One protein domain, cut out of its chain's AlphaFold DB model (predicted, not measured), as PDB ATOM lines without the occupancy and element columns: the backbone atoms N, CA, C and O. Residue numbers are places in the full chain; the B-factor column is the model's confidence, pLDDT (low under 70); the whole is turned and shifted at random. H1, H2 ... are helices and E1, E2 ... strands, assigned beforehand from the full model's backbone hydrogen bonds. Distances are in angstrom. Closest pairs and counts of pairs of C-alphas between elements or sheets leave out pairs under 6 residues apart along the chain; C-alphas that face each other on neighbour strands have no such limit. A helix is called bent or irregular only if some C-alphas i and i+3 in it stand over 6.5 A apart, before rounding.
ATOM      1  N   SER A  10     134.326 189.849 172.701       92.56
ATOM      2  CA  SER A  10     135.607 189.340 173.188       92.56
ATOM      3  C   SER A  10     136.384 188.734 172.037       92.56
ATOM      4  O   SER A  10     135.813 188.015 171.216       92.56
ATOM      5  N   GLU A  11     137.680 189.031 171.979       93.69
ATOM      6  CA  GLU A  11     138.579 188.452 170.986       93.69
ATOM      7  C   GLU A  11     138.635 186.931 171.137       93.69
ATOM      8  O   GLU A  11     138.729 186.388 172.244       93.69
ATOM      9  N   ARG A  12     138.568 186.237 170.005       93.06
ATOM     10  CA  ARG A  12     138.699 184.791 169.922       93.06
ATOM     11  C   ARG A  12     139.657 184.423 168.811       93.06
ATOM     12  O   ARG A  12     139.519 184.888 167.686       93.06
ATOM     13  N   GLN A  13     140.568 183.517 169.140       91.56
ATOM     14  CA  GLN A  13     141.296 182.733 168.154       91.56
ATOM     15  C   GLN A  13     140.353 181.684 167.565       91.56
ATOM     16  O   GLN A  13     139.730 180.909 168.299       91.56
ATOM     17  N   LEU A  14     140.232 181.705 166.246       89.12
ATOM     18  CA  LEU A  14     139.438 180.800 165.436       89.12
ATOM     19  C   LEU A  14     140.361 179.841 164.676       89.12
ATOM     20  O   LEU A  14     141.586 179.998 164.634       89.12
ATOM     21  N   ASP A  15     139.753 178.838 164.054       83.69
ATOM     22  CA  ASP A  15     140.484 177.884 163.232       83.69
ATOM     23  C   ASP A  15     141.240 178.582 162.097       83.69
ATOM     24  O   ASP A  15     140.822 179.607 161.556       83.69
ATOM     25  N   GLY A  16     142.380 178.005 161.725       75.81
ATOM     26  CA  GLY A  16     143.174 178.517 160.618       75.81
ATOM     27  C   GLY A  16     143.891 179.831 160.914       75.81
ATOM     28  O   GLY A  16     144.297 180.474 159.961       75.81
ATOM     29  N   GLY A  17     144.089 180.225 162.177       79.31
ATOM     30  CA  GLY A  17     144.880 181.411 162.542       79.31
ATOM     31  C   GLY A  17     144.177 182.733 162.240       79.31
ATOM     32  O   GLY A  17     144.831 183.706 161.866       79.31
ATOM     33  N   VAL A  18     142.851 182.732 162.360       84.31
ATOM     34  CA  VAL A  18     142.000 183.917 162.247       84.31
ATOM     35  C   VAL A  18     141.626 184.378 163.649       84.31
ATOM     36  O   VAL A  18     141.248 183.560 164.485       84.31
ATOM     37  N   THR A  19     141.689 185.674 163.913       87.00
ATOM     38  CA  THR A  19     141.123 186.290 165.113       87.00
ATOM     39  C   THR A  19     139.887 187.092 164.771       87.00
ATOM     40  O   THR A  19     139.781 187.658 163.692       87.00
ATOM     41  N   MET A  20     138.932 187.111 165.693       89.75
ATOM     42  CA  MET A  20     137.722 187.918 165.580       89.75
ATOM     43  C   MET A  20     137.191 188.215 166.978       89.75
ATOM     44  O   MET A  20     137.130 187.328 167.835       89.75
ATOM     45  N   LYS A  21     136.761 189.448 167.225       92.31
ATOM     46  CA  LYS A  21     135.926 189.787 168.373       92.31
ATOM     47  C   LYS A  21     134.499 189.341 168.096       92.31
ATOM     48  O   LYS A  21     133.900 189.759 167.111       92.31
ATOM     49  N   VAL A  22     133.920 188.532 168.976       94.75
ATOM     50  CA  VAL A  22     132.527 188.080 168.835       94.75
ATOM     51  C   VAL A  22     131.785 188.114 170.166       94.75
ATOM     52  O   VAL A  22     132.421 188.034 171.224       94.75
ATOM     53  N   PRO A  23     130.446 188.201 170.140       93.81
ATOM     54  CA  PRO A  23     129.638 188.056 171.339       93.81
ATOM     55  C   PRO A  23     129.836 186.698 172.024       93.81
ATOM     56  O   PRO A  23     130.130 185.676 171.390       93.81
ATOM     57  N   ALA A  24     129.612 186.664 173.336       89.44
ATOM     58  CA  ALA A  24     129.654 185.419 174.093       89.44
ATOM     59  C   ALA A  24     128.628 184.397 173.559       89.44
ATOM     60  O   ALA A  24     127.481 184.726 173.262       89.44
ATOM     61  N   GLY A  25     129.041 183.131 173.459       88.56
ATOM     62  CA  GLY A  25     128.176 182.031 173.018       88.56
ATOM     63  C   GLY A  25     127.993 181.899 171.502       88.56
ATOM     64  O   GLY A  25     127.334 180.961 171.062       88.56
ATOM     65  N   TRP A  26     128.586 182.785 170.699       94.00
ATOM     66  CA  TRP A  26     128.628 182.624 169.244       94.00
ATOM     67  C   TRP A  26     129.638 181.545 168.847       94.00
ATOM     68  O   TRP A  26     130.617 181.308 169.558       94.00
ATOM     69  N   SER A  27     129.424 180.891 167.708       88.94
ATOM     70  CA  SER A  27     130.347 179.879 167.181       88.94
ATOM     71  C   SER A  27     130.731 180.220 165.744       88.94
ATOM     72  O   SER A  27     130.077 179.738 164.821       88.94
ATOM     73  N   PRO A  28     131.761 181.063 165.541       94.12
ATOM     74  CA  PRO A  28     132.229 181.391 164.204       94.12
ATOM     75  C   PRO A  28     132.726 180.149 163.471       94.12
ATOM     76  O   PRO A  28     133.423 179.313 164.047       94.12
ATOM     77  N   GLN A  29     132.373 180.050 162.198       93.25
ATOM     78  CA  GLN A  29     132.820 179.017 161.284       93.25
ATOM     79  C   GLN A  29     133.763 179.648 160.265       93.25
ATOM     80  O   GLN A  29     133.344 180.495 159.479       93.25
ATOM     81  N   VAL A  30     135.021 179.213 160.269       88.12
ATOM     82  CA  VAL A  30     136.013 179.604 159.262       88.12
ATOM     83  C   VAL A  30     135.969 178.597 158.118       88.12
ATOM     84  O   VAL A  30     136.033 177.386 158.338       88.12
ATOM     85  N   PHE A  31     135.842 179.090 156.891       82.94
ATOM     86  CA  PHE A  31     135.834 178.266 155.690       82.94
ATOM     87  C   PHE A  31     137.264 178.028 155.189       82.94
ATOM     88  O   PHE A  31     138.128 178.906 155.302       82.94
ATOM     89  N   PRO A  32     137.546 176.836 154.634       73.12
ATOM     90  CA  PRO A  32     138.867 176.517 154.110       73.12
ATOM     91  C   PRO A  32     139.211 177.410 152.913       73.12
ATOM     92  O   PRO A  32     138.360 178.101 152.363       73.12
ATOM     93  N   LEU A  33     140.476 177.371 152.486       66.62
ATOM     94  CA  LEU A  33     140.957 178.071 151.282       66.62
ATOM     95  C   LEU A  33     140.746 179.587 151.295       66.62
ATOM     96  O   LEU A  33     140.785 180.226 150.246       66.62
ATOM     97  N   CYS A  34     140.553 180.160 152.482       67.88
ATOM     98  CA  CYS A  34     140.350 181.594 152.661       67.88
ATOM     99  C   CYS A  34     139.084 182.091 151.943       67.88
ATOM    100  O   CYS A  34     138.942 183.270 151.627       67.88
ATOM    101  N   SER A  35     138.121 181.175 151.780       75.38
ATOM    102  CA  SER A  35     136.751 181.447 151.344       75.38
ATOM    103  C   SER A  35     135.947 182.244 152.372       75.38
ATOM    104  O   SER A  35     134.807 182.601 152.096       75.38
ATOM    105  N   GLY A  36     136.535 182.547 153.534       83.50
ATOM    106  CA  GLY A  36     136.004 183.499 154.497       83.50
ATOM    107  C   GLY A  36     135.510 182.860 155.794       83.50
ATOM    108  O   GLY A  36     136.008 181.810 156.202       83.50
ATOM    109  N   LEU A  37     134.559 183.500 156.468       91.81
ATOM    110  CA  LEU A  37     133.935 183.038 157.700       91.81
ATOM    111  C   LEU A  37     132.481 183.506 157.823       91.81
ATOM    112  O   LEU A  37     132.062 184.503 157.232       91.81
ATOM    113  N   ILE A  38     131.718 182.792 158.645       95.62
ATOM    114  CA  ILE A  38     130.415 183.236 159.142       95.62
ATOM    115  C   ILE A  38     130.459 183.184 160.663       95.62
ATOM    116  O   ILE A  38     130.819 182.161 161.241       95.62
ATOM    117  N   ALA A  39     130.034 184.256 161.320       95.81
ATOM    118  CA  ALA A  39     129.758 184.255 162.749       95.81
ATOM    119  C   ALA A  39     128.288 184.605 162.956       95.81
ATOM    120  O   ALA A  39     127.839 185.653 162.511       95.81
ATOM    121  N   ALA A  40     127.528 183.736 163.616       94.19
ATOM    122  CA  ALA A  40     126.116 183.976 163.890       94.19
ATOM    123  C   ALA A  40     125.755 183.575 165.320       94.19
ATOM    124  O   ALA A  40     126.431 182.743 165.943       94.19
ATOM    125  N   ASP A  41     124.674 184.160 165.839       91.62
ATOM    126  CA  ASP A  41     124.108 183.710 167.106       91.62
ATOM    127  C   ASP A  41     123.562 182.274 166.968       91.62
ATOM    128  O   ASP A  41     123.249 181.828 165.863       91.62
ATOM    129  N   PRO A  42     123.388 181.519 168.069       86.44
ATOM    130  CA  PRO A  42     122.924 180.127 168.001       86.44
ATOM    131  C   PRO A  42     121.560 179.922 167.325       86.44
ATOM    132  O   PRO A  42     121.193 178.797 166.999       86.44
ATOM    133  N   ARG A  43     120.782 180.997 167.158       85.88
ATOM    134  CA  ARG A  43     119.476 180.987 166.489       85.88
ATOM    135  C   ARG A  43     119.551 181.455 165.035       85.88
ATOM    136  O   ARG A  43     118.516 181.475 164.377       85.88
ATOM    137  N   ASN A  44     120.734 181.840 164.558       84.25
ATOM    138  CA  ASN A  44     120.972 182.413 163.238       84.25
ATOM    139  C   ASN A  44     120.059 183.613 162.926       84.25
ATOM    140  O   ASN A  44     119.610 183.796 161.804       84.25
ATOM    141  N   THR A  45     119.730 184.409 163.941       88.50
ATOM    142  CA  THR A  45     118.918 185.631 163.834       88.50
ATOM    143  C   THR A  45     119.772 186.876 163.648       88.50
ATOM    144  O   THR A  45     119.275 187.892 163.171       88.50
ATOM    145  N   ARG A  46     121.049 186.799 164.031       94.56
ATOM    146  CA  ARG A  46     122.049 187.858 163.892       94.56
ATOM    147  C   ARG A  46     123.334 187.248 163.386       94.56
ATOM    148  O   ARG A  46     123.683 186.152 163.827       94.56
ATOM    149  N   GLY A  47     124.062 187.974 162.555       95.56
ATOM    150  CA  GLY A  47     125.336 187.470 162.090       95.56
ATOM    151  C   GLY A  47     126.188 188.463 161.332       95.56
ATOM    152  O   GLY A  47     125.753 189.541 160.937       95.56
ATOM    153  N   VAL A  48     127.420 188.017 161.155       96.00
ATOM    154  CA  VAL A  48     128.491 188.575 160.354       96.00
ATOM    155  C   VAL A  48     128.788 187.548 159.267       96.00
ATOM    156  O   VAL A  48     129.005 186.367 159.557       96.00
ATOM    157  N   VAL A  49     128.778 187.992 158.018       95.56
ATOM    158  CA  VAL A  49     129.111 187.192 156.841       95.56
ATOM    159  C   VAL A  49     130.320 187.840 156.189       95.56
ATOM    160  O   VAL A  49     130.274 189.014 155.844       95.56
ATOM    161  N   PHE A  50     131.399 187.086 156.027       89.19
ATOM    162  CA  PHE A  50     132.577 187.508 155.282       89.19
ATOM    163  C   PHE A  50     132.960 186.353 154.373       89.19
ATOM    164  O   PHE A  50     133.705 185.479 154.789       89.19
ATOM    165  N   LEU A  51     132.382 186.273 153.177       87.88
ATOM    166  CA  LEU A  51     132.603 185.164 152.252       87.88
ATOM    167  C   LEU A  51     133.253 185.636 150.960       87.88
ATOM    168  O   LEU A  51     132.909 186.692 150.434       87.88
ATOM    169  N   ASN A  52     134.148 184.806 150.430       83.00
ATOM    170  CA  ASN A  52     134.887 185.067 149.205       83.00
ATOM    171  C   ASN A  52     134.750 183.902 148.224       83.00
ATOM    172  O   ASN A  52     134.888 182.735 148.593       83.00
ATOM    173  N   GLY A  53     134.573 184.232 146.947       80.00
ATOM    174  CA  GLY A  53     134.674 183.283 145.845       80.00
ATOM    175  C   GLY A  53     133.591 182.207 145.803       80.00
ATOM    176  O   GLY A  53     133.895 181.059 145.477       80.00
ATOM    177  N   LEU A  54     132.340 182.567 146.093       87.19
ATOM    178  CA  LEU A  54     131.209 181.659 145.918       87.19
ATOM    179  C   LEU A  54     130.947 181.425 144.424       87.19
ATOM    180  O   LEU A  54     131.208 182.282 143.574       87.19
ATOM    181  N   HIS A  55     130.413 180.248 144.105       89.00
ATOM    182  CA  HIS A  55     130.041 179.861 142.741       89.00
ATOM    183  C   HIS A  55     131.201 179.847 141.724       89.00
ATOM    184  O   HIS A  55     130.979 179.984 140.520       89.00
ATOM    185  N   LYS A  56     132.444 179.650 142.192       78.25
ATOM    186  CA  LYS A  56     133.633 179.479 141.332       78.25
ATOM    187  C   LYS A  56     133.813 178.050 140.811       78.25
ATOM    188  O   LYS A  56     134.490 177.853 139.803       78.25
ATOM    189  N   ASP A  57     133.199 177.067 141.468       71.62
ATOM    190  CA  ASP A  57     133.358 175.656 141.125       71.62
ATOM    191  C   ASP A  57     132.425 175.211 139.985       71.62
ATOM    192  O   ASP A  57     131.222 175.510 140.011       71.62
ATOM    193  N   PRO A  58     132.927 174.422 139.012       55.84
ATOM    194  CA  PRO A  58     132.099 173.814 137.977       55.84
ATOM    195  C   PRO A  58     130.984 172.953 138.594       55.84
ATOM    196  O   PRO A  58     131.249 171.928 139.217       55.84
ATOM    197  N   GLY A  59     129.727 173.364 138.407       66.44
ATOM    198  CA  GLY A  59     128.542 172.674 138.941       66.44
ATOM    199  C   GLY A  59     127.815 173.412 140.069       66.44
ATOM    200  O   GLY A  59     126.667 173.079 140.349       66.44
ATOM    201  N   ALA A  60     128.431 174.443 140.649       76.06
ATOM    202  CA  ALA A  60     127.794 175.369 141.587       76.06
ATOM    203  C   ALA A  60     127.731 176.799 141.023       76.06
ATOM    204  O   ALA A  60     127.554 177.748 141.771       76.06
ATOM    205  N   THR A  61     127.907 176.971 139.712       82.56
ATOM    206  CA  THR A  61     128.016 178.278 139.052       82.56
ATOM    207  C   THR A  61     126.674 178.993 138.912       82.56
ATOM    208  O   THR A  61     125.657 178.350 138.632       82.56
ATOM    209  N   LEU A  62     126.680 180.326 138.974       93.62
ATOM    210  CA  LEU A  62     125.512 181.136 138.631       93.62
ATOM    211  C   LEU A  62     125.422 181.367 137.113       93.62
ATOM    212  O   LEU A  62     126.455 181.370 136.435       93.62
ATOM    213  N   PRO A  63     124.219 181.603 136.553       94.31
ATOM    214  CA  PRO A  63     124.075 181.994 135.154       94.31
ATOM    215  C   PRO A  63     124.955 183.203 134.790       94.31
ATOM    216  O   PRO A  63     125.285 184.015 135.659       94.31
ATOM    217  N   PRO A  64     125.358 183.346 133.520       93.31
ATOM    218  CA  PRO A  64     126.112 184.516 133.090       93.31
ATOM    219  C   PRO A  64     125.284 185.798 133.252       93.31
ATOM    220  O   PRO A  64     124.065 185.785 133.079       93.31
ATOM    221  N   GLY A  65     125.960 186.903 133.566       93.06
ATOM    222  CA  GLY A  65     125.347 188.228 133.710       93.06
ATOM    223  C   GLY A  65     124.599 188.493 135.021       93.06
ATOM    224  O   GLY A  65     123.881 189.485 135.090       93.06
ATOM    225  N   VAL A  66     124.754 187.655 136.051       96.44
ATOM    226  CA  VAL A  66     124.133 187.896 137.365       96.44
ATOM    227  C   VAL A  66     124.768 189.129 138.021       96.44
ATOM    228  O   VAL A  66     125.972 189.179 138.285       96.44
ATOM    229  N   SER A  67     123.948 190.149 138.265       96.44
ATOM    230  CA  SER A  67     124.355 191.353 138.993       96.44
ATOM    231  C   SER A  67     124.429 191.107 140.510       96.44
ATOM    232  O   SER A  67     123.869 190.120 141.001       96.44
ATOM    233  N   PRO A  68     125.085 191.991 141.287       96.88
ATOM    234  CA  PRO A  68     124.996 191.974 142.749       96.88
ATOM    235  C   PRO A  68     123.550 191.949 143.272       96.88
ATOM    236  O   PRO A  68     123.230 191.206 144.202       96.88
ATOM    237  N   GLU A  69     122.656 192.713 142.642       98.06
ATOM    238  CA  GLU A  69     121.233 192.761 142.977       98.06
ATOM    239  C   GLU A  69     120.525 191.436 142.691       98.06
ATOM    240  O   GLU A  69     119.768 190.940 143.532       98.06
ATOM    241  N   ASP A  70     120.772 190.850 141.517       97.88
ATOM    242  CA  ASP A  70     120.198 189.557 141.141       97.88
ATOM    243  C   ASP A  70     120.666 188.471 142.105       97.88
ATOM    244  O   ASP A  70     119.863 187.639 142.532       97.88
ATOM    245  N   TYR A  71     121.946 188.500 142.497       97.94
ATOM    246  CA  TYR A  71     122.465 187.570 143.487       97.94
ATOM    247  C   TYR A  71     121.678 187.667 144.795       97.94
ATOM    248  O   TYR A  71     121.087 186.670 145.207       97.94
ATOM    249  N   LEU A  72     121.576 188.856 145.402       97.25
ATOM    250  CA  LEU A  72     120.852 189.016 146.668       97.25
ATOM    251  C   LEU A  72     119.377 188.620 146.562       97.25
ATOM    252  O   LEU A  72     118.853 187.926 147.432       97.25
ATOM    253  N   THR A  73     118.698 189.047 145.502       97.38
ATOM    254  CA  THR A  73     117.241 188.891 145.388       97.38
ATOM    255  C   THR A  73     116.807 187.509 144.907       97.38
ATOM    256  O   THR A  73     115.715 187.055 145.256       97.38
ATOM    257  N   THR A  74     117.650 186.817 144.136       96.19
ATOM    258  CA  THR A  74     117.280 185.565 143.458       96.19
ATOM    259  C   THR A  74     118.117 184.370 143.911       96.19
ATOM    260  O   THR A  74     117.578 183.269 144.070       96.19
ATOM    261  N   TYR A  75     119.419 184.559 144.137       96.19
ATOM    262  CA  TYR A  75     120.372 183.456 144.307       96.19
ATOM    263  C   TYR A  75     120.887 183.278 145.735       96.19
ATOM    264  O   TYR A  75     121.245 182.159 146.078       96.19
ATOM    265  N   LEU A  76     120.817 184.293 146.600       95.75
ATOM    266  CA  LEU A  76     121.306 184.236 147.983       95.75
ATOM    267  C   LEU A  76     120.745 183.036 148.760       95.75
ATOM    268  O   LEU A  76     121.441 182.395 149.539       95.75
ATOM    269  N   ARG A  77     119.485 182.673 148.504       93.50
ATOM    270  CA  ARG A  77     118.833 181.515 149.135       93.50
ATOM    271  C   ARG A  77     119.450 180.156 148.766       93.50
ATOM    272  O   ARG A  77     119.128 179.158 149.405       93.50
ATOM    273  N   GLN A  78     120.244 180.092 147.695       91.81
ATOM    274  CA  GLN A  78     120.988 178.888 147.318       91.81
ATOM    275  C   GLN A  78     122.127 178.628 148.307       91.81
ATOM    276  O   GLN A  78     122.382 177.469 148.624       91.81
ATOM    277  N   ASP A  79     122.720 179.695 148.847       91.81
ATOM    278  CA  ASP A  79     123.770 179.624 149.866       91.81
ATOM    279  C   ASP A  79     123.187 179.631 151.290       91.81
ATOM    280  O   ASP A  79     123.710 178.975 152.190       91.81
ATOM    281  N   PHE A  80     122.053 180.314 151.490       93.19
ATOM    282  CA  PHE A  80     121.397 180.469 152.790       93.19
ATOM    283  C   PHE A  80     119.930 180.035 152.734       93.19
ATOM    284  O   PHE A  80     119.020 180.837 152.523       93.19
ATOM    285  N   SER A  81     119.680 178.749 152.979       92.12
ATOM    286  CA  SER A  81     118.344 178.140 152.855       92.12
ATOM    287  C   SER A  81     117.287 178.689 153.821       92.12
ATOM    288  O   SER A  81     116.093 178.472 153.612       92.12
ATOM    289  N   THR A  82     117.699 179.402 154.871       92.62
ATOM    290  CA  THR A  82     116.796 180.046 155.831       92.62
ATOM    291  C   THR A  82     116.270 181.398 155.352       92.62
ATOM    292  O   THR A  82     115.366 181.940 155.990       92.62
ATOM    293  N   ILE A  83     116.824 181.945 154.264       94.81
ATOM    294  CA  ILE A  83     116.496 183.273 153.743       94.81
ATOM    295  C   ILE A  83     115.361 183.202 152.713       94.81
ATOM    296  O   ILE A  83     115.385 182.405 151.773       94.81
ATOM    297  N   SER A  84     114.378 184.093 152.859       96.00
ATOM    298  CA  SER A  84     113.310 184.331 151.885       96.00
ATOM    299  C   SER A  84     112.944 185.814 151.787       96.00
ATOM    300  O   SER A  84     113.382 186.633 152.593       96.00
ATOM    301  N   ASP A  85     112.118 186.158 150.793       96.38
ATOM    302  CA  ASP A  85     111.469 187.473 150.667       96.38
ATOM    303  C   ASP A  85     112.436 188.669 150.650       96.38
ATOM    304  O   ASP A  85     112.133 189.733 151.189       96.38
ATOM    305  N   VAL A  86     113.603 188.489 150.023       97.88
ATOM    306  CA  VAL A  86     114.645 189.517 149.940       97.88
ATOM    307  C   VAL A  86     114.160 190.718 149.126       97.88
ATOM    308  O   VAL A  86     113.652 190.572 148.012       97.88
ATOM    309  N   ARG A  87     114.351 191.921 149.668       97.69
ATOM    310  CA  ARG A  87     114.086 193.200 149.001       97.69
ATOM    311  C   ARG A  87     115.198 194.183 149.303       97.69
ATOM    312  O   ARG A  87     115.530 194.394 150.467       97.69
ATOM    313  N   ILE A  88     115.695 194.837 148.264       97.50
ATOM    314  CA  ILE A  88     116.624 195.956 148.405       97.50
ATOM    315  C   ILE A  88     115.847 197.160 148.944       97.50
ATOM    316  O   ILE A  88     114.814 197.534 148.388       97.50
ATOM    317  N   LEU A  89     116.320 197.719 150.055       91.56
ATOM    318  CA  LEU A  89     115.760 198.909 150.693       91.56
ATOM    319  C   LEU A  89     116.438 200.172 150.169       91.56
ATOM    320  O   LEU A  89     115.765 201.145 149.835       91.56
ATOM    321  N   SER A  90     117.765 200.140 150.082       87.44
ATOM    322  CA  SER A  90     118.579 201.241 149.583       87.44
ATOM    323  C   SER A  90     119.894 200.727 149.007       87.44
ATOM    324  O   SER A  90     120.363 199.636 149.338       87.44
ATOM    325  N   TYR A  91     120.471 201.534 148.124       87.38
ATOM    326  CA  TYR A  91     121.862 201.404 147.715       87.38
ATOM    327  C   TYR A  91     122.692 202.280 148.636       87.38
ATOM    328  O   TYR A  91     122.282 203.400 148.943       87.38
ATOM    329  N   GLU A  92     123.826 201.764 149.077       78.56
ATOM    330  CA  GLU A  92     124.725 202.509 149.940       78.56
ATOM    331  C   GLU A  92     125.674 203.334 149.077       78.56
ATOM    332  O   GLU A  92     126.304 202.813 148.152       78.56
ATOM    333  N   ASP A  93     125.727 204.636 149.349       69.19
ATOM    334  CA  ASP A  93     126.598 205.566 148.639       69.19
ATOM    335  C   ASP A  93     128.007 205.466 149.228       69.19
ATOM    336  O   ASP A  93     128.412 206.234 150.099       69.19
ATOM    337  N   THR A  94     128.719 204.407 148.844       66.69
ATOM    338  CA  THR A  94     130.087 204.140 149.290       66.69
ATOM    339  C   THR A  94     131.012 203.987 148.092       66.69
ATOM    340  O   THR A  94     130.654 203.399 147.068       66.69
ATOM    341  N   ASP A  95     132.230 204.506 148.223       67.56
ATOM    342  CA  ASP A  95     133.252 204.426 147.184       67.56
ATOM    343  C   ASP A  95     133.806 203.002 147.028       67.56
ATOM    344  O   ASP A  95     134.806 202.623 147.626       67.56
ATOM    345  N   LEU A  96     133.172 202.215 146.166       72.25
ATOM    346  CA  LEU A  96     133.564 200.836 145.864       72.25
ATOM    347  C   LEU A  96     134.697 200.735 144.828       72.25
ATOM    348  O   LEU A  96     134.925 199.654 144.282       72.25
ATOM    349  N   SER A  97     135.388 201.829 144.492       69.25
ATOM    350  CA  SER A  97     136.418 201.836 143.440       69.25
ATOM    351  C   SER A  97     137.555 200.842 143.701       69.25
ATOM    352  O   SER A  97     138.020 200.194 142.766       69.25
ATOM    353  N   ALA A  98     137.928 200.637 144.967       64.75
ATOM    354  CA  ALA A  98     138.919 199.644 145.383       64.75
ATOM    355  C   ALA A  98     138.526 198.200 145.011       64.75
ATOM    356  O   ALA A  98     139.376 197.370 144.682       64.75
ATOM    357  N   LEU A  99     137.225 197.908 145.034       67.06
ATOM    358  CA  LEU A  99     136.665 196.577 144.797       67.06
ATOM    359  C   LEU A  99     136.249 196.362 143.342       67.06
ATOM    360  O   LEU A  99     136.307 195.241 142.823       67.06
ATOM    361  N   ASN A 100     135.882 197.446 142.665       67.00
ATOM    362  CA  ASN A 100     135.598 197.472 141.241       67.00
ATOM    363  C   ASN A 100     136.908 197.380 140.449       67.00
ATOM    364  O   ASN A 100     137.523 198.372 140.070       67.00
ATOM    365  N   SER A 101     137.334 196.151 140.171       66.56
ATOM    366  CA  SER A 101     138.381 195.884 139.178       66.56
ATOM    367  C   SER A 101     137.756 195.548 137.826       66.56
ATOM    368  O   SER A 101     136.572 195.251 137.763       66.56
ATOM    369  N   GLY A 102     138.521 195.593 136.729       64.12
ATOM    370  CA  GLY A 102     137.981 195.581 135.355       64.12
ATOM    371  C   GLY A 102     137.015 194.443 134.967       64.12
ATOM    372  O   GLY A 102     136.395 194.527 133.912       64.12
ATOM    373  N   SER A 103     136.864 193.399 135.788       77.94
ATOM    374  CA  SER A 103     135.901 192.302 135.611       77.94
ATOM    375  C   SER A 103     134.933 192.099 136.786       77.94
ATOM    376  O   SER A 103     134.167 191.136 136.757       77.94
ATOM    377  N   VAL A 104     134.996 192.938 137.824       83.38
ATOM    378  CA  VAL A 104     134.198 192.838 139.052       83.38
ATOM    379  C   VAL A 104     133.281 194.046 139.159       83.38
ATOM    380  O   VAL A 104     133.743 195.182 139.098       83.38
ATOM    381  N   THR A 105     131.997 193.782 139.374       89.81
ATOM    382  CA  THR A 105     131.001 194.796 139.716       89.81
ATOM    383  C   THR A 105     130.600 194.595 141.168       89.81
ATOM    384  O   THR A 105     130.013 193.569 141.507       89.81
ATOM    385  N   ALA A 106     130.907 195.569 142.017       89.44
ATOM    386  CA  ALA A 106     130.551 195.580 143.426       89.44
ATOM    387  C   ALA A 106     129.430 196.583 143.711       89.44
ATOM    388  O   ALA A 106     129.394 197.675 143.138       89.44
ATOM    389  N   LYS A 107     128.531 196.213 144.625       91.38
ATOM    390  CA  LYS A 107     127.508 197.096 145.194       91.38
ATOM    391  C   LYS A 107     127.340 196.845 146.683       91.38
ATOM    392  O   LYS A 107     127.313 195.694 147.109       91.38
ATOM    393  N   ALA A 108     127.170 197.923 147.435       89.19
ATOM    394  CA  ALA A 108     126.747 197.904 148.825       89.19
ATOM    395  C   ALA A 108     125.248 198.229 148.880       89.19
ATOM    396  O   ALA A 108     124.765 199.148 148.210       89.19
ATOM    397  N   MET A 109     124.488 197.401 149.587       93.50
ATOM    398  CA  MET A 109     123.031 197.431 149.609       93.50
ATOM    399  C   MET A 109     122.520 197.094 151.003       93.50
ATOM    400  O   MET A 109     122.876 196.065 151.580       93.50
ATOM    401  N   CYS A 110     121.580 197.903 151.482       93.06
ATOM    402  CA  CYS A 110     120.755 197.537 152.619       93.06
ATOM    403  C   CYS A 110     119.534 196.766 152.113       93.06
ATOM    404  O   CYS A 110     118.828 197.206 151.199       93.06
ATOM    405  N   ILE A 111     119.277 195.599 152.696       96.31
ATOM    406  CA  ILE A 111     118.184 194.708 152.321       96.31
ATOM    407  C   ILE A 111     117.298 194.383 153.522       96.31
ATOM    408  O   ILE A 111     117.746 194.282 154.664       96.31
ATOM    409  N   SER A 112     116.022 194.147 153.236       97.62
ATOM    410  CA  SER A 112     115.107 193.442 154.131       97.62
ATOM    411  C   SER A 112     114.916 192.021 153.631       97.62
ATOM    412  O   SER A 112     114.870 191.787 152.424       97.62
ATOM    413  N   PHE A 113     114.803 191.074 154.549       97.75
ATOM    414  CA  PHE A 113     114.535 189.678 154.233       97.75
ATOM    415  C   PHE A 113     113.910 188.966 155.430       97.75
ATOM    416  O   PHE A 113     113.926 189.452 156.560       97.75
ATOM    417  N   SER A 114     113.336 187.796 155.185       96.88
ATOM    418  CA  SER A 114     112.922 186.866 156.229       96.88
ATOM    419  C   SER A 114     114.044 185.862 156.456       96.88
ATOM    420  O   SER A 114     114.520 185.251 155.503       96.88
ATOM    421  N   ASN A 115     114.463 185.674 157.706       95.31
ATOM    422  CA  ASN A 115     115.418 184.639 158.092       95.31
ATOM    423  C   ASN A 115     114.754 183.691 159.092       95.31
ATOM    424  O   ASN A 115     114.442 184.078 160.220       95.31
ATOM    425  N   SER A 116     114.460 182.464 158.658       92.44
ATOM    426  CA  SER A 116     113.659 181.496 159.424       92.44
ATOM    427  C   SER A 116     112.326 182.082 159.926       92.44
ATOM    428  O   SER A 116     111.888 181.797 161.039       92.44
ATOM    429  N   GLY A 117     111.691 182.946 159.125       92.88
ATOM    430  CA  GLY A 117     110.433 183.620 159.468       92.88
ATOM    431  C   GLY A 117     110.579 184.889 160.316       92.88
ATOM    432  O   GLY A 117     109.572 185.523 160.624       92.88
ATOM    433  N   THR A 118     111.800 185.283 160.690       95.31
ATOM    434  CA  THR A 118     112.059 186.533 161.419       95.31
ATOM    435  C   THR A 118     112.346 187.672 160.436       95.31
ATOM    436  O   THR A 118     113.291 187.550 159.651       95.31
ATOM    437  N   PRO A 119     111.596 188.793 160.480       97.69
ATOM    438  CA  PRO A 119     111.937 189.993 159.722       97.69
ATOM    439  C   PRO A 119     113.330 190.495 160.101       97.69
ATOM    440  O   PRO A 119     113.606 190.774 161.271       97.69
ATOM    441  N   THR A 120     114.204 190.564 159.108       97.81
ATOM    442  CA  THR A 120     115.633 190.816 159.257       97.81
ATOM    443  C   THR A 120     116.036 191.951 158.328       97.81
ATOM    444  O   THR A 120     115.600 192.015 157.176       97.81
ATOM    445  N   THR A 121     116.867 192.846 158.847       97.00
ATOM    446  CA  THR A 121     117.560 193.869 158.066       97.00
ATOM    447  C   THR A 121     119.025 193.470 157.991       97.00
ATOM    448  O   THR A 121     119.582 192.965 158.969       97.00
ATOM    449  N   GLY A 122     119.646 193.668 156.837       95.31
ATOM    450  CA  GLY A 122     121.081 193.490 156.696       95.31
ATOM    451  C   GLY A 122     121.671 194.492 155.728       95.31
ATOM    452  O   GLY A 122     121.005 194.913 154.785       95.31
ATOM    453  N   SER A 123     122.922 194.845 155.973       92.88
ATOM    454  CA  SER A 123     123.742 195.630 155.064       92.88
ATOM    455  C   SER A 123     124.790 194.693 154.488       92.88
ATOM    456  O   SER A 123     125.516 194.027 155.236       92.88
ATOM    457  N   PHE A 124     124.796 194.579 153.162       93.38
ATOM    458  CA  PHE A 124     125.669 193.676 152.436       93.38
ATOM    459  C   PHE A 124     126.369 194.388 151.297       93.38
ATOM    460  O   PHE A 124     125.754 195.081 150.488       93.38
ATOM    461  N   MET A 125     127.647 194.095 151.170       90.38
ATOM    462  CA  MET A 125     128.405 194.306 149.964       90.38
ATOM    463  C   MET A 125     128.499 193.001 149.180       90.38
ATOM    464  O   MET A 125     128.864 191.949 149.710       90.38
ATOM    465  N   VAL A 126     128.189 193.093 147.891       94.12
ATOM    466  CA  VAL A 126     128.265 191.977 146.959       94.12
ATOM    467  C   VAL A 126     129.079 192.377 145.742       94.12
ATOM    468  O   VAL A 126     128.765 193.366 145.081       94.12
ATOM    469  N   GLY A 127     130.106 191.586 145.438       91.75
ATOM    470  CA  GLY A 127     130.894 191.685 144.214       91.75
ATOM    471  C   GLY A 127     130.627 190.498 143.303       91.75
ATOM    472  O   GLY A 127     130.810 189.359 143.726       91.75
ATOM    473  N   THR A 128     130.236 190.735 142.050       93.69
ATOM    474  CA  THR A 128     130.099 189.672 141.042       93.69
ATOM    475  C   THR A 128     131.102 189.838 139.911       93.69
ATOM    476  O   THR A 128     131.488 190.952 139.557       93.69
ATOM    477  N   SER A 129     131.542 188.719 139.336       89.94
ATOM    478  CA  SER A 129     132.465 188.692 138.201       89.94
ATOM    479  C   SER A 129     132.027 187.685 137.143       89.94
ATOM    480  O   SER A 129     131.337 186.706 137.433       89.94
ATOM    481  N   GLN A 130     132.422 187.927 135.892       88.44
ATOM    482  CA  GLN A 130     132.191 186.992 134.792       88.44
ATOM    483  C   GLN A 130     133.412 186.089 134.600       88.44
ATOM    484  O   GLN A 130     134.520 186.570 134.363       88.44
ATOM    485  N   VAL A 131     133.203 184.774 134.646       82.56
ATOM    486  CA  VAL A 131     134.275 183.774 134.552       82.56
ATOM    487  C   VAL A 131     134.214 183.037 133.211       82.56
ATOM    488  O   VAL A 131     133.165 182.922 132.569       82.56
ATOM    489  N   GLY A 132     135.377 182.576 132.736       75.88
ATOM    490  CA  GLY A 132     135.497 181.808 131.493       75.88
ATOM    491  C   GLY A 132     135.221 182.616 130.222       75.88
ATOM    492  O   GLY A 132     134.868 182.038 129.206       75.88
ATOM    493  N   GLY A 133     135.344 183.945 130.256       74.81
ATOM    494  CA  GLY A 133     134.937 184.796 129.132       74.81
ATOM    495  C   GLY A 133     133.425 185.040 129.065       74.81
ATOM    496  O   GLY A 133     132.909 185.347 127.995       74.81
ATOM    497  N   GLY A 134     132.721 184.907 130.197       80.88
ATOM    498  CA  GLY A 134     131.288 185.194 130.310       80.88
ATOM    499  C   GLY A 134     130.379 183.971 130.229       80.88
ATOM    500  O   GLY A 134     129.202 184.122 129.919       80.88
ATOM    501  N   TYR A 135     130.892 182.764 130.491       83.31
ATOM    502  CA  TYR A 135     130.054 181.557 130.534       83.31
ATOM    503  C   TYR A 135     129.223 181.460 131.811       83.31
ATOM    504  O   TYR A 135     128.138 180.880 131.786       83.31
ATOM    505  N   PHE A 136     129.727 181.999 132.918       88.19
ATOM    506  CA  PHE A 136     129.039 181.987 134.202       88.19
ATOM    507  C   PHE A 136     129.458 183.167 135.076       88.19
ATOM    508  O   PHE A 136     130.476 183.816 134.819       88.19
ATOM    509  N   THR A 137     128.667 183.414 136.118       91.81
ATOM    510  CA  THR A 137     128.959 184.433 137.128       91.81
ATOM    511  C   THR A 137     129.477 183.779 138.405       91.81
ATOM    512  O   THR A 137     128.922 182.775 138.856       91.81
ATOM    513  N   ALA A 138     130.514 184.366 138.998       90.31
ATOM    514  CA  ALA A 138     130.957 184.074 140.357       90.31
ATOM    515  C   ALA A 138     130.629 185.249 141.286       90.31
ATOM    516  O   ALA A 138     130.522 186.396 140.843       90.31
ATOM    517  N   VAL A 139     130.497 184.964 142.580       91.88
ATOM    518  CA  VAL A 139     130.411 185.990 143.623       91.88
ATOM    519  C   VAL A 139     131.789 186.091 144.252       91.88
ATOM    520  O   VAL A 139     132.237 185.194 144.966       91.88
ATOM    521  N   GLU A 140     132.499 187.164 143.926       85.00
ATOM    522  CA  GLU A 140     133.836 187.421 144.453       85.00
ATOM    523  C   GLU A 140     133.783 187.670 145.952       85.00
ATOM    524  O   GLU A 140     134.585 187.085 146.676       85.00
ATOM    525  N   TYR A 141     132.795 188.449 146.397       86.44
ATOM    526  CA  TYR A 141     132.633 188.872 147.784       86.44
ATOM    527  C   TYR A 141     131.148 188.872 148.157       86.44
ATOM    528  O   TYR A 141     130.329 189.415 147.414       86.44
ATOM    529  N   LEU A 142     130.812 188.281 149.303       93.38
ATOM    530  CA  LEU A 142     129.557 188.489 150.024       93.38
ATOM    531  C   LEU A 142     129.921 188.844 151.461       93.38
ATOM    532  O   LEU A 142     130.213 187.967 152.280       93.38
ATOM    533  N   TRP A 143     129.934 190.137 151.748       91.19
ATOM    534  CA  TRP A 143     130.331 190.678 153.039       91.19
ATOM    535  C   TRP A 143     129.166 191.437 153.639       91.19
ATOM    536  O   TRP A 143     128.451 192.125 152.920       91.19
ATOM    537  N   GLY A 144     128.953 191.335 154.940       92.94
ATOM    538  CA  GLY A 144     127.900 192.108 155.568       92.94
ATOM    539  C   GLY A 144     127.526 191.640 156.953       92.94
ATOM    540  O   GLY A 144     128.063 190.674 157.500       92.94
ATOM    541  N   VAL A 145     126.552 192.343 157.505       95.00
ATOM    542  CA  VAL A 145     125.984 192.065 158.818       95.00
ATOM    543  C   VAL A 145     124.468 192.064 158.733       95.00
ATOM    544  O   VAL A 145     123.874 192.757 157.906       95.00
ATOM    545  N   TYR A 146     123.824 191.290 159.597       96.38
ATOM    546  CA  TYR A 146     122.368 191.237 159.663       96.38
ATOM    547  C   TYR A 146     121.866 191.052 161.092       96.38
ATOM    548  O   TYR A 146     122.514 190.413 161.925       96.38
ATOM    549  N   ALA A 147     120.677 191.583 161.365       96.44
ATOM    550  CA  ALA A 147     119.982 191.445 162.641       96.44
ATOM    551  C   ALA A 147     118.459 191.534 162.446       96.44
ATOM    552  O   ALA A 147     117.999 192.036 161.414       96.44
ATOM    553  N   PRO A 148     117.637 191.105 163.426       97.00
ATOM    554  CA  PRO A 148     116.201 191.327 163.363       97.00
ATOM    555  C   PRO A 148     115.913 192.815 163.171       97.00
ATOM    556  O   PRO A 148     116.516 193.646 163.849       97.00
ATOM    557  N   THR A 149     114.972 193.163 162.293       94.75
ATOM    558  CA  THR A 149     114.686 194.566 161.941       94.75
ATOM    559  C   THR A 149     114.382 195.427 163.170       94.75
ATOM    560  O   THR A 149     114.776 196.585 163.231       94.75
ATOM    561  N   SER A 150     113.740 194.859 164.195       93.88
ATOM    562  CA  SER A 150     113.434 195.555 165.452       93.88
ATOM    563  C   SER A 150     114.652 195.877 166.325       93.88
ATOM    564  O   SER A 150     114.528 196.667 167.257       93.88
ATOM    565  N   ALA A 151     115.800 195.254 166.061       93.12
ATOM    566  CA  ALA A 151     117.041 195.420 166.811       93.12
ATOM    567  C   ALA A 151     118.186 195.995 165.961       93.12
ATOM    568  O   ALA A 151     119.262 196.226 166.501       93.12
ATOM    569  N   TRP A 152     117.957 196.236 164.664       90.19
ATOM    570  CA  TRP A 152     118.976 196.656 163.699       90.19
ATOM    571  C   TRP A 152     119.800 197.853 164.181       90.19
ATOM    572  O   TRP A 152     121.009 197.725 164.323       90.19
ATOM    573  N   GLU A 153     119.145 198.956 164.549       83.69
ATOM    574  CA  GLU A 153     119.812 200.188 165.008       83.69
ATOM    575  C   GLU A 153     120.751 199.970 166.205       83.69
ATOM    576  O   GLU A 153     121.777 200.630 166.338       83.69
ATOM    577  N   ALA A 154     120.405 199.039 167.097       83.69
ATOM    578  CA  ALA A 154     121.205 198.759 168.283       83.69
ATOM    579  C   ALA A 154     122.307 197.727 168.007       83.69
ATOM    580  O   ALA A 154     123.406 197.843 168.544       83.69
ATOM    581  N   ASP A 155     122.011 196.703 167.207       91.69
ATOM    582  CA  ASP A 155     122.893 195.555 167.005       91.69
ATOM    583  C   ASP A 155     123.885 195.766 165.848       91.69
ATOM    584  O   ASP A 155     125.008 195.274 165.940       91.69
ATOM    585  N   ALA A 156     123.533 196.522 164.800       86.94
ATOM    586  CA  ALA A 156     124.412 196.800 163.661       86.94
ATOM    587  C   ALA A 156     125.795 197.353 164.065       86.94
ATOM    588  O   ALA A 156     126.783 196.791 163.593       86.94
ATOM    589  N   PRO A 157     125.932 198.340 164.982       81.38
ATOM    590  CA  PRO A 157     127.258 198.814 165.395       81.38
ATOM    591  C   PRO A 157     128.124 197.738 166.046       81.38
ATOM    592  O   PRO A 157     129.322 197.662 165.780       81.38
ATOM    593  N   VAL A 158     127.525 196.872 166.864       86.12
ATOM    594  CA  VAL A 158     128.252 195.783 167.529       86.12
ATOM    595  C   VAL A 158     128.642 194.695 166.524       86.12
ATOM    596  O   VAL A 158     129.742 194.150 166.586       86.12
ATOM    597  N   LEU A 159     127.762 194.382 165.569       91.69
ATOM    598  CA  LEU A 159     128.057 193.422 164.503       91.69
ATOM    599  C   LEU A 159     129.141 193.935 163.556       91.69
ATOM    600  O   LEU A 159     129.976 193.153 163.116       91.69
ATOM    601  N   LEU A 160     129.155 195.234 163.276       84.88
ATOM    602  CA  LEU A 160     130.198 195.871 162.488       84.88
ATOM    603  C   LEU A 160     131.540 195.855 163.212       84.88
ATOM    604  O   LEU A 160     132.518 195.419 162.621       84.88
ATOM    605  N   GLU A 161     131.601 196.204 164.503       82.06
ATOM    606  CA  GLU A 161     132.849 196.049 165.273       82.06
ATOM    607  C   GLU A 161     133.355 194.595 165.220       82.06
ATOM    608  O   GLU A 161     134.551 194.344 165.078       82.06
ATOM    609  N   SER A 162     132.437 193.627 165.284       88.12
ATOM    610  CA  SER A 162     132.765 192.213 165.122       88.12
ATOM    611  C   SER A 162     133.318 191.906 163.722       88.12
ATOM    612  O   SER A 162     134.369 191.274 163.619       88.12
ATOM    613  N   PHE A 163     132.685 192.404 162.656       87.44
ATOM    614  CA  PHE A 163     133.167 192.280 161.276       87.44
ATOM    615  C   PHE A 163     134.575 192.878 161.102       87.44
ATOM    616  O   PHE A 163     135.460 192.207 160.585       87.44
ATOM    617  N   PHE A 164     134.826 194.100 161.578       78.19
ATOM    618  CA  PHE A 164     136.122 194.776 161.390       78.19
ATOM    619  C   PHE A 164     137.245 194.239 162.264       78.19
ATOM    620  O   PHE A 164     138.409 194.550 162.052       78.19
ATOM    621  N   SER A 165     136.910 193.422 163.255       82.25
ATOM    622  CA  SER A 165     137.908 192.744 164.073       82.25
ATOM    623  C   SER A 165     138.440 191.449 163.460       82.25
ATOM    624  O   SER A 165     139.249 190.778 164.104       82.25
ATOM    625  N   ILE A 166     137.952 191.060 162.276       80.69
ATOM    626  CA  ILE A 166     138.456 189.895 161.554       80.69
ATOM    627  C   ILE A 166     139.898 190.183 161.140       80.69
ATOM    628  O   ILE A 166     140.154 191.050 160.312       80.69
ATOM    629  N   ASP A 167     140.830 189.422 161.695       77.38
ATOM    630  CA  ASP A 167     142.250 189.527 161.387       77.38
ATOM    631  C   ASP A 167     142.810 188.146 161.037       77.38
ATOM    632  O   ASP A 167     142.533 187.142 161.698       77.38
ATOM    633  N   TYR A 168     143.580 188.083 159.957       71.00
ATOM    634  CA  TYR A 168     144.197 186.862 159.462       71.00
ATOM    635  C   TYR A 168     145.688 186.901 159.770       71.00
ATOM    636  O   TYR A 168     146.412 187.784 159.310       71.00
ATOM    637  N   SER A 169     146.195 185.884 160.470       71.81
ATOM    638  CA  SER A 169     147.630 185.814 160.729       71.81
ATOM    639  C   SER A 169     148.431 185.766 159.421       71.81
ATOM    640  O   SER A 169     148.024 185.153 158.431       71.81
ATOM    641  N   GLN A 170     149.640 186.329 159.429       65.81
ATOM    642  CA  GLN A 170     150.533 186.290 158.264       65.81
ATOM    643  C   GLN A 170     150.825 184.858 157.782       65.81
ATOM    644  O   GLN A 170     150.956 184.611 156.583       65.81
ATOM    645  N   ALA A 171     150.877 183.888 158.702       68.94
ATOM    646  CA  ALA A 171     151.037 182.475 158.365       68.94
ATOM    647  C   ALA A 171     149.803 181.912 157.643       68.94
ATOM    648  O   ALA A 171     149.947 181.155 156.683       68.94
ATOM    649  N   THR A 172     148.601 182.308 158.065       66.75
ATOM    650  CA  THR A 172     147.336 181.961 157.404       66.75
ATOM    651  C   THR A 172     147.292 182.523 156.001       66.75
ATOM    652  O   THR A 172     147.048 181.780 155.055       66.75
ATOM    653  N   ILE A 173     147.611 183.807 155.861       64.88
ATOM    654  CA  ILE A 173     147.678 184.500 154.578       64.88
ATOM    655  C   ILE A 173     148.668 183.785 153.647       64.88
ATOM    656  O   ILE A 173     148.326 183.461 152.511       64.88
ATOM    657  N   ALA A 174     149.870 183.454 154.127       63.12
ATOM    658  CA  ALA A 174     150.843 182.675 153.360       63.12
ATOM    659  C   ALA A 174     150.326 181.265 153.003       63.12
ATOM    660  O   ALA A 174     150.573 180.766 151.904       63.12
ATOM    661  N   GLY A 175     149.566 180.631 153.898       63.03
ATOM    662  CA  GLY A 175     148.855 179.380 153.637       63.03
ATOM    663  C   GLY A 175     147.841 179.508 152.498       63.03
ATOM    664  O   GLY A 175     147.864 178.684 151.584       63.03
ATOM    665  N   CYS A 176     147.020 180.566 152.496       62.66
ATOM    666  CA  CYS A 176     146.093 180.885 151.403       62.66
ATOM    667  C   CYS A 176     146.834 180.942 150.063       62.66
ATOM    668  O   CYS A 176     146.432 180.283 149.103       62.66
TER     669      CYS A 176
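AT A GLANCE: This is residues 10 to 176 of the 288 residues of an uncharacterized protein of Methanoregulaceae archaeon (UniProt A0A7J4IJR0). One large, twisted sheet with long, bent strands curls round helix H1 on one face and round helix H2 on the other, three layers in all. A small hairpin, E1 and E2, packs with E2 on the last part of H2, and the short helix H3 lies off the large sheet, farthest from the mean of the C-alphas. The printed part has 167 residues, with named elements in the order E1 E2 E3 E4 E5 H1 E6 E7 E8 E9 H2 H3, and its class is mixed, helices and strands. The large sheet runs E3 E4 E5 E9 E8 E7 E6, all antiparallel. The whole is compact, with a radius of gyration of the C-alphas of 15.7 A and spans of 45 by 40 by 31 A.

HOW THE PARTS SIT: E1, residues 10 to 14, and E2, residues 18 to 23, form an antiparallel hairpin, with N 12 and O 20 at 2.8 A. E3, residues 29 to 31, E4, residues 36 to 40, and E5, residues 47 to 54, form a meander, each strand the antiparallel neighbour of the one before; N 31 and O 36 are 2.8 A apart, N 37 and O 50 2.7 A. H1, residues 68 to 79, is on the large sheet; its closest C-alphas to E6, residues 83 to 91, are Thr 73 and Val 86, 5.3 A apart. E6, E7, residues 104 to 115, E8, residues 118 to 131, and E9, residues 136 to 148, form a second meander, with N 87 and O 112 at 2.8 A, N 109 and O 124 at 2.8 A, and N 125 and O 143 at 2.8 A. E9 is also the antiparallel neighbour of E5, with N 49 and O 144 at 2.8 A. H2, residues 149 to 164, is on the opposite face from H1; the closest C-alphas of E9 and H2 are Val 145 and Leu 159, 6.2 A apart, and those of E2 and H2 are Lys 21 and Ser 162, 5.1 A apart. H3, residues 170 to 176, is not on the large sheet and is apart from H2. Every O i to N i+4 pair is within hydrogen-bond range in H3, against 4 of 8 in H1 and 8 of 12 in H2.

IN THESE COORDINATES: E1 begins at C-alpha 10 (135.607, 189.340, 173.188). E7 spans 28.0 A and bends by 74 degrees at residue 112; E8 spans 35.0 A and E9 33.2 A. H1 and H2 are irregular: C-alphas 74 and 77 are 7.1 A apart, C-alphas 150 and 153 7.9 A. H2 spans 21.4 A, and H3 ends at C-alpha 176 (146.093, 180.885, 151.403).

THE WHOLE: The C-alphas farthest apart, those of Ala 24 and Gly 133, are 45.3 A apart. The printed part has no cut; the links E5 to H1 and E6 to E7 are long. Mean pLDDT of the printed part is 86.8, with residues 97 to 102 and 170 to 176 among those under 70.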